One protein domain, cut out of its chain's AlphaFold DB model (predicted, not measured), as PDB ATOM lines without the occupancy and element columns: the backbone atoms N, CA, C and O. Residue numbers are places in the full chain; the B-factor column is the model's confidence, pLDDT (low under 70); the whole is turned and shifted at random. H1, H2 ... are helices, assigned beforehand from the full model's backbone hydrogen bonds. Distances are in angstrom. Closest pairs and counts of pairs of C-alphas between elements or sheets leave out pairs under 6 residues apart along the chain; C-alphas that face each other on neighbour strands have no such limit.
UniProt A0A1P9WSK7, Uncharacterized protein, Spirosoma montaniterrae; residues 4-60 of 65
ATOM      1  N   GLN A   4      18.064  12.592  33.595       89.19
ATOM      2  CA  GLN A   4      17.784  11.727  34.744       89.19
ATOM      3  C   GLN A   4      17.269  10.340  34.341       89.19
ATOM      4  O   GLN A   4      17.655   9.340  34.941       89.19
ATOM      5  N   GLU A   5      16.430  10.242  33.307       89.81
ATOM      6  CA  GLU A   5      15.991   8.938  32.787       89.81
ATOM      7  C   GLU A   5      17.159   8.133  32.197       89.81
ATOM      8  O   GLU A   5      17.198   6.911  32.342       89.81
ATOM      9  N   ILE A   6      18.127   8.813  31.576       88.12
ATOM     10  CA  ILE A   6      19.330   8.189  31.014       88.12
ATOM     11  C   ILE A   6      20.251   7.713  32.139       88.12
ATOM     12  O   ILE A   6      20.706   6.576  32.096       88.12
ATOM     13  N   GLU A   7      20.467   8.514  33.185       88.06
ATOM     14  CA  GLU A   7      21.253   8.107  34.361       88.06
ATOM     15  C   GLU A   7      20.672   6.847  35.013       88.06
ATOM     16  O   GLU A   7      21.393   5.885  35.280       88.06
ATOM     17  N   VAL A   8      19.347   6.798  35.184       92.44
ATOM     18  CA  VAL A   8      18.661   5.614  35.713       92.44
ATOM     19  C   VAL A   8      18.821   4.409  34.781       92.44
ATOM     20  O   VAL A   8      19.003   3.291  35.262       92.44
ATOM     21  N   ALA A   9      18.789   4.596  33.461       90.94
ATOM     22  CA  ALA A   9      19.052   3.512  32.517       90.94
ATOM     23  C   ALA A   9      20.503   3.008  32.608       90.94
ATOM     24  O   ALA A   9      20.719   1.799  32.630       90.94
ATOM     25  N   ILE A  10      21.476   3.911  32.763       89.75
ATOM     26  CA  ILE A  10      22.900   3.579  32.903       89.75
ATOM     27  C   ILE A  10      23.150   2.746  34.162       89.75
ATOM     28  O   ILE A  10      23.911   1.786  34.116       89.75
ATOM     29  N   THR A  11      22.463   3.040  35.274       91.69
ATOM     30  CA  THR A  11      22.602   2.233  36.504       91.69
ATOM     31  C   THR A  11      22.139   0.780  36.364       91.69
ATOM     32  O   THR A  11      22.483  -0.048  37.204       91.69
ATOM     33  N   LYS A  12      21.360   0.458  35.324       94.62
ATOM     34  CA  LYS A  12      20.879  -0.905  35.048       94.62
ATOM     35  C   LYS A  12      21.805  -1.694  34.123       94.62
ATOM     36  O   LYS A  12      21.568  -2.884  33.931       94.62
ATOM     37  N   LEU A  13      22.814  -1.046  33.545       93.19
ATOM     38  CA  LEU A  13      23.759  -1.675  32.633       93.19
ATOM     39  C   LEU A  13      24.746  -2.562  33.395       93.19
ATOM     40  O   LEU A  13      25.154  -2.269  34.521       93.19
ATOM     41  N   SER A  14      25.166  -3.646  32.755       94.75
ATOM     42  CA  SER A  14      26.295  -4.447  33.218       94.75
ATOM     43  C   SER A  14      27.616  -3.683  33.060       94.75
ATOM     44  O   SER A  14      27.729  -2.734  32.286       94.75
ATOM     45  N   SER A  15      28.671  -4.123  33.750       91.56
ATOM     46  CA  SER A  15      29.992  -3.487  33.638       91.56
ATOM     47  C   SER A  15      30.549  -3.475  32.206       91.56
ATOM     48  O   SER A  15      31.279  -2.552  31.855       91.56
ATOM     49  N   ALA A  16      30.200  -4.468  31.380       93.69
ATOM     50  CA  ALA A  16      30.602  -4.522  29.974       93.69
ATOM     51  C   ALA A  16      29.872  -3.463  29.132       93.69
ATOM     52  O   ALA A  16      30.500  -2.752  28.355       93.69
ATOM     53  N   GLU A  17      28.566  -3.301  29.346       92.88
ATOM     54  CA  GLU A  17      27.762  -2.281  28.666       92.88
ATOM     55  C   GLU A  17      28.144  -0.862  29.107       92.88
ATOM     56  O   GLU A  17      28.159   0.053  28.292       92.88
ATOM     57  N   ILE A  18      28.522  -0.668  30.377       93.38
ATOM     58  CA  ILE A  18      29.063   0.613  30.859       93.38
ATOM     59  C   ILE A  18      30.381   0.948  30.151       93.38
ATOM     60  O   ILE A  18      30.597   2.102  29.786       93.38
ATOM     61  N   GLN A  19      31.261  -0.037  29.951       92.31
ATOM     62  CA  GLN A  19      32.508   0.156  29.205       92.31
ATOM     63  C   GLN A  19      32.247   0.501  27.736       92.31
ATOM     64  O   GLN A  19      32.822   1.458  27.220       92.31
ATOM     65  N   GLU A  20      31.337  -0.215  27.078       93.75
ATOM     66  CA  GLU A  20      30.937   0.079  25.700       93.75
ATOM     67  C   GLU A  20      30.337   1.488  25.566       93.75
ATOM     68  O   GLU A  20      30.753   2.265  24.704       93.75
ATOM     69  N   LEU A  21      29.433   1.859  26.478       91.88
ATOM     70  CA  LEU A  21      28.839   3.193  26.523       91.88
ATOM     71  C   LEU A  21      29.889   4.280  26.780       91.88
ATOM     72  O   LEU A  21      29.833   5.340  26.162       91.88
ATOM     73  N   SER A  22      30.849   4.030  27.670       91.06
ATOM     74  CA  SER A  22      31.921   4.985  27.975       91.06
ATOM     75  C   SER A  22      32.772   5.264  26.737       91.06
ATOM     76  O   SER A  22      32.950   6.428  26.382       91.06
ATOM     77  N   ASN A  23      33.192   4.214  26.022       93.38
ATOM     78  CA  ASN A  23      33.948   4.344  24.772       93.38
ATOM     79  C   ASN A  23      33.164   5.132  23.713       93.38
ATOM     80  O   ASN A  23      33.714   6.001  23.037       93.38
ATOM     81  N   TRP A  24      31.864   4.860  23.586       94.38
ATOM     82  CA  TRP A  24      31.007   5.593  22.658       94.38
ATOM     83  C   TRP A  24      30.872   7.077  23.034       94.38
ATOM     84  O   TRP A  24      30.949   7.937  22.158       94.38
ATOM     85  N   ILE A  25      30.718   7.407  24.324       90.88
ATOM     86  CA  ILE A  25      30.630   8.800  24.796       90.88
ATOM     87  C   ILE A  25      31.935   9.555  24.535       90.88
ATOM     88  O   ILE A  25      31.890  10.725  24.149       90.88
ATOM     89  N   GLU A  26      33.085   8.923  24.764       90.75
ATOM     90  CA  GLU A  26      34.385   9.529  24.469       90.75
ATOM     91  C   GLU A  26      34.521   9.854  22.983       90.75
ATOM     92  O   GLU A  26      34.905  10.970  22.631       90.75
ATOM     93  N   GLU A  27      34.131   8.924  22.114       90.69
ATOM     94  CA  GLU A  27      34.168   9.128  20.670       90.69
ATOM     95  C   GLU A  27      33.181  10.208  20.211       90.69
ATOM     96  O   GLU A  27      33.541  11.108  19.454       90.69
ATOM     97  N   TYR A  28      31.961  10.206  20.752       88.19
ATOM     98  CA  TYR A  28      30.978  11.254  20.495       88.19
ATOM     99  C   TYR A  28      31.489  12.636  20.926       88.19
ATOM    100  O   TYR A  28      31.332  13.618  20.199       88.19
ATOM    101  N   ARG A  29      32.144  12.737  22.091       86.06
ATOM    102  CA  ARG A  29      32.777  13.988  22.542       86.06
ATOM    103  C   ARG A  29      33.912  14.414  21.622       86.06
ATOM    104  O   ARG A  29      34.033  15.610  21.371       86.06
ATOM    105  N   ARG A  30      34.716  13.467  21.132       86.31
ATOM    106  CA  ARG A  30      35.802  13.727  20.181       86.31
ATOM    107  C   ARG A  30      35.253  14.356  18.900       86.31
ATOM    108  O   ARG A  30      35.693  15.436  18.531       86.31
ATOM    109  N   GLN A  31      34.203  13.773  18.329       85.56
ATOM    110  CA  GLN A  31      33.545  14.290  17.123       85.56
ATOM    111  C   GLN A  31      32.875  15.651  17.348       85.56
ATOM    112  O   GLN A  31      32.934  16.534  16.497       85.56
ATOM    113  N   GLN A  32      32.253  15.862  18.511       83.00
ATOM    114  CA  GLN A  32      31.701  17.172  18.877       83.00
ATOM    115  C   GLN A  32      32.795  18.234  19.045       83.00
ATOM    116  O   GLN A  32      32.567  19.401  18.731       83.00
ATOM    117  N   TRP A  33      33.969  17.849  19.550       78.19
ATOM    118  CA  TRP A  33      35.129  18.731  19.631       78.19
ATOM    119  C   TRP A  33      35.692  19.049  18.245       78.19
ATOM    120  O   TRP A  33      35.959  20.214  17.982       78.19
ATOM    121  N   GLU A  34      35.809  18.064  17.351       79.81
ATOM    122  CA  GLU A  34      36.220  18.287  15.956       79.81
ATOM    123  C   GLU A  34      35.296  19.288  15.259       79.81
ATOM    124  O   GLU A  34      35.772  20.297  14.752       79.81
ATOM    125  N   GLN A  35      33.979  19.096  15.352       75.06
ATOM    126  CA  GLN A  35      33.010  20.012  14.741       75.06
ATOM    127  C   GLN A  35      33.080  21.433  15.313       75.06
ATOM    128  O   GLN A  35      32.895  22.403  14.581       75.06
ATOM    129  N   ARG A  36      33.334  21.581  16.620       71.62
ATOM    130  CA  ARG A  36      33.510  22.906  17.235       71.62
ATOM    131  C   ARG A  36      34.825  23.553  16.832       71.62
ATOM    132  O   ARG A  36      34.830  24.739  16.547       71.62
ATOM    133  N   LEU A  37      35.907  22.781  16.771       70.62
ATOM    134  CA  LEU A  37      37.207  23.267  16.323       70.62
ATOM    135  C   LEU A  37      37.134  23.745  14.869       70.62
ATOM    136  O   LEU A  37      37.647  24.813  14.569       70.62
ATOM    137  N   GLU A  38      36.472  22.993  13.987       70.31
ATOM    138  CA  GLU A  38      36.240  23.399  12.597       70.31
ATOM    139  C   GLU A  38      35.413  24.686  12.521       70.31
ATOM    140  O   GLU A  38      35.778  25.596  11.787       70.31
ATOM    141  N   GLN A  39      34.356  24.818  13.328       68.00
ATOM    142  CA  GLN A  39      33.567  26.053  13.393       68.00
ATOM    143  C   GLN A  39      34.357  27.247  13.941       68.00
ATOM    144  O   GLN A  39      34.215  28.345  13.414       68.00
ATOM    145  N   ASP A  40      35.183  27.054  14.970       61.41
ATOM    146  CA  ASP A  40      36.041  28.105  15.530       61.41
ATOM    147  C   ASP A  40      37.178  28.491  14.562       61.41
ATOM    148  O   ASP A  40      37.576  29.657  14.499       61.41
ATOM    149  N   LEU A  41      37.680  27.536  13.768       63.34
ATOM    150  CA  LEU A  41      38.613  27.788  12.666       63.34
ATOM    151  C   LEU A  41      37.945  28.591  11.540       63.34
ATOM    152  O   LEU A  41      38.508  29.596  11.116       63.34
ATOM    153  N   ASP A  42      36.741  28.211  11.100       62.50
ATOM    154  CA  ASP A  42      35.968  28.949  10.086       62.50
ATOM    155  C   ASP A  42      35.517  30.335  10.581       62.50
ATOM    156  O   ASP A  42      35.404  31.280   9.801       62.50
ATOM    157  N   ALA A  43      35.290  30.492  11.889       71.00
ATOM    158  CA  ALA A  43      34.960  31.772  12.513       71.00
ATOM    159  C   ALA A  43      36.162  32.731  12.624       71.00
ATOM    160  O   ALA A  43      35.994  33.860  13.090       71.00
ATOM    161  N   GLY A  44      37.364  32.300  12.223       63.59
ATOM    162  CA  GLY A  44      38.576  33.121  12.237       63.59
ATOM    163  C   GLY A  44      39.109  33.420  13.638       63.59
ATOM    164  O   GLY A  44      39.929  34.317  13.822       63.59
ATOM    165  N   HIS A  45      38.685  32.660  14.654       63.97
ATOM    166  CA  HIS A  45      39.114  32.867  16.043       63.97
ATOM    167  C   HIS A  45      40.624  32.644  16.237       63.97
ATOM    168  O   HIS A  45      41.222  33.150  17.187       63.97
ATOM    169  N   PHE A  46      41.248  31.903  15.321       62.81
ATOM    170  CA  PHE A  46      42.689  31.665  15.297       62.81
ATOM    171  C   PHE A  46      43.450  32.606  14.356       62.81
ATOM    172  O   PHE A  46      44.678  32.637  14.427       62.81
ATOM    173  N   ASP A  47      42.771  33.400  13.523       66.81
ATOM    174  CA  ASP A  47      43.434  34.302  12.572       66.81
ATOM    175  C   ASP A  47      44.217  35.404  13.288       66.81
ATOM    176  O   ASP A  47      45.321  35.751  12.872       66.81
ATOM    177  N   GLU A  48      43.690  35.916  14.402       70.12
ATOM    178  CA  GLU A  48      44.354  36.948  15.210       70.12
ATOM    179  C   GLU A  48      45.639  36.408  15.865       70.12
ATOM    180  O   GLU A  48      46.690  37.048  15.828       70.12
ATOM    181  N   LEU A  49      45.589  35.166  16.356       71.38
ATOM    182  CA  LEU A  49      46.739  34.438  16.903       71.38
ATOM    183  C   LEU A  49      47.790  34.130  15.826       71.38
ATOM    184  O   LEU A  49      48.990  34.266  16.065       71.38
ATOM    185  N   ILE A  50      47.358  33.737  14.625       73.94
ATOM    186  CA  ILE A  50      48.248  33.491  13.483       73.94
ATOM    187  C   ILE A  50      48.895  34.798  13.011       73.94
ATOM    188  O   ILE A  50      50.083  34.802  12.677       73.94
ATOM    189  N   ALA A  51      48.152  35.906  12.998       76.38
ATOM    190  CA  ALA A  51      48.673  37.220  12.646       76.38
ATOM    191  C   ALA A  51      49.746  37.678  13.645       76.38
ATOM    192  O   ALA A  51      50.839  38.057  13.219       76.38
ATOM    193  N   GLU A  52      49.481  37.554  14.947       74.56
ATOM    194  CA  GLU A  52      50.437  37.884  16.010       74.56
ATOM    195  C   GLU A  52      51.708  37.023  15.918       74.56
ATOM    196  O   GLU A  52      52.820  37.552  15.887       74.56
ATOM    197  N   LEU A  53      51.565  35.703  15.761       73.75
ATOM    198  CA  LEU A  53      52.701  34.789  15.592       73.75
ATOM    199  C   LEU A  53      53.509  35.082  14.324       73.75
ATOM    200  O   LEU A  53      54.740  35.014  14.335       73.75
ATOM    201  N   THR A  54      52.837  35.425  13.222       72.81
ATOM    202  CA  THR A  54      53.500  35.813  11.970       72.81
ATOM    203  C   THR A  54      54.290  37.105  12.149       72.81
ATOM    204  O   THR A  54      55.378  37.251  11.585       72.81
ATOM    205  N   GLU A  55      53.766  38.051  12.926       78.25
ATOM    206  CA  GLU A  55      54.437  39.310  13.228       78.25
ATOM    207  C   GLU A  55      55.644  39.096  14.154       78.25
ATOM    208  O   GLU A  55      56.739  39.563  13.844       78.25
ATOM    209  N   GLU A  56      55.512  38.287  15.207       70.69
ATOM    210  CA  GLU A  56      56.624  37.906  16.088       70.69
ATOM    211  C   GLU A  56      57.726  37.118  15.354       70.69
ATOM    212  O   GLU A  56      58.919  37.356  15.583       70.69
ATOM    213  N   TYR A  57      57.351  36.231  14.423       71.06
ATOM    214  CA  TYR A  57      58.289  35.528  13.540       71.06
ATOM    215  C   TYR A  57      59.035  36.496  12.618       71.06
ATOM    216  O   TYR A  57      60.262  36.444  12.527       71.06
ATOM    217  N   LYS A  58      58.325  37.439  11.985       71.81
ATOM    218  CA  LYS A  58      58.944  38.491  11.159       71.81
ATOM    219  C   LYS A  58      59.864  39.407  11.967       71.81
ATOM    220  O   LYS A  58      60.872  39.868  11.440       71.81
ATOM    221  N   LEU A  59      59.540  39.651  13.235       79.31
ATOM    222  CA  LEU A  59      60.352  40.438  14.166       79.31
ATOM    223  C   LEU A  59      61.536  39.649  14.754       79.31
ATOM    224  O   LEU A  59      62.311  40.211  15.531       79.31
ATOM    225  N   GLY A  60      61.699  38.368  14.399       71.81
ATOM    226  CA  GLY A  60      62.797  37.522  14.872       71.81
ATOM    227  C   GLY A  60      62.729  37.205  16.368       71.81
ATOM    228  O   GLY A  60      63.752  36.885  16.974       71.81
TER     229      GLY A  60
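This is residues 4 to 60 of the 65 residues of an uncharacterized protein of Spirosoma montaniterrae (UniProt A0A1P9WSK7). One long helix, H2, makes most of the length of an open, stretched-out chain, with a short helix, H1, folded back at a slant near its first end and a medium helix, H3, running on from its other end at a wide corner. The three helices form no core, and no two of them touch. The printed part has 57 residues with three named helices, H1, H2 and H3 in chain order, and no named strand; the class is all helix. The whole is extended, with a radius of gyration of the C-alphas of 20.3 A, and its C-alphas span 60 by 21 by 14 A, a rod in outline.

H1 holds residues 4 to 10 and begins at C-alpha 4, at (17.784, 11.727, 34.744). H2 holds residues 15 to 42 and is 40.5 A long from first to last C-alpha, from (29.992, -3.487, 33.638) to (35.968, 28.949, 10.086). H3 holds residues 47 to 58, is 16.1 A long and ends at C-alpha 58, at (58.944, 38.491, 11.159).

H1 and H2 are close but not clearly touching, their closest C-alphas being those of Ile 10 and Ile 18, 7.1 A apart. Their lines stand at a steep tilt of 54 degrees, and they run opposite ways. H2 and H3 are only just apart, the closest C-alphas being 8.1 A from each other. H1 and H3 are apart. In H1, H2 and H3 every O i to N i+4 pair is within hydrogen-bond range.

The C-alphas farthest apart are those of Lys 12 and Leu 59, at 60.9 A. The printed part has no cut, and both links, H1 to H2 and H2 to H3, are tight. Residues 22 to 36 of H2 stand free, as do residues 46 to 60, of which 47 to 58 belong to H3. The mean pLDDT of the printed part is 81.0, and residues 39 to 42 and 44 to 47 are under 70.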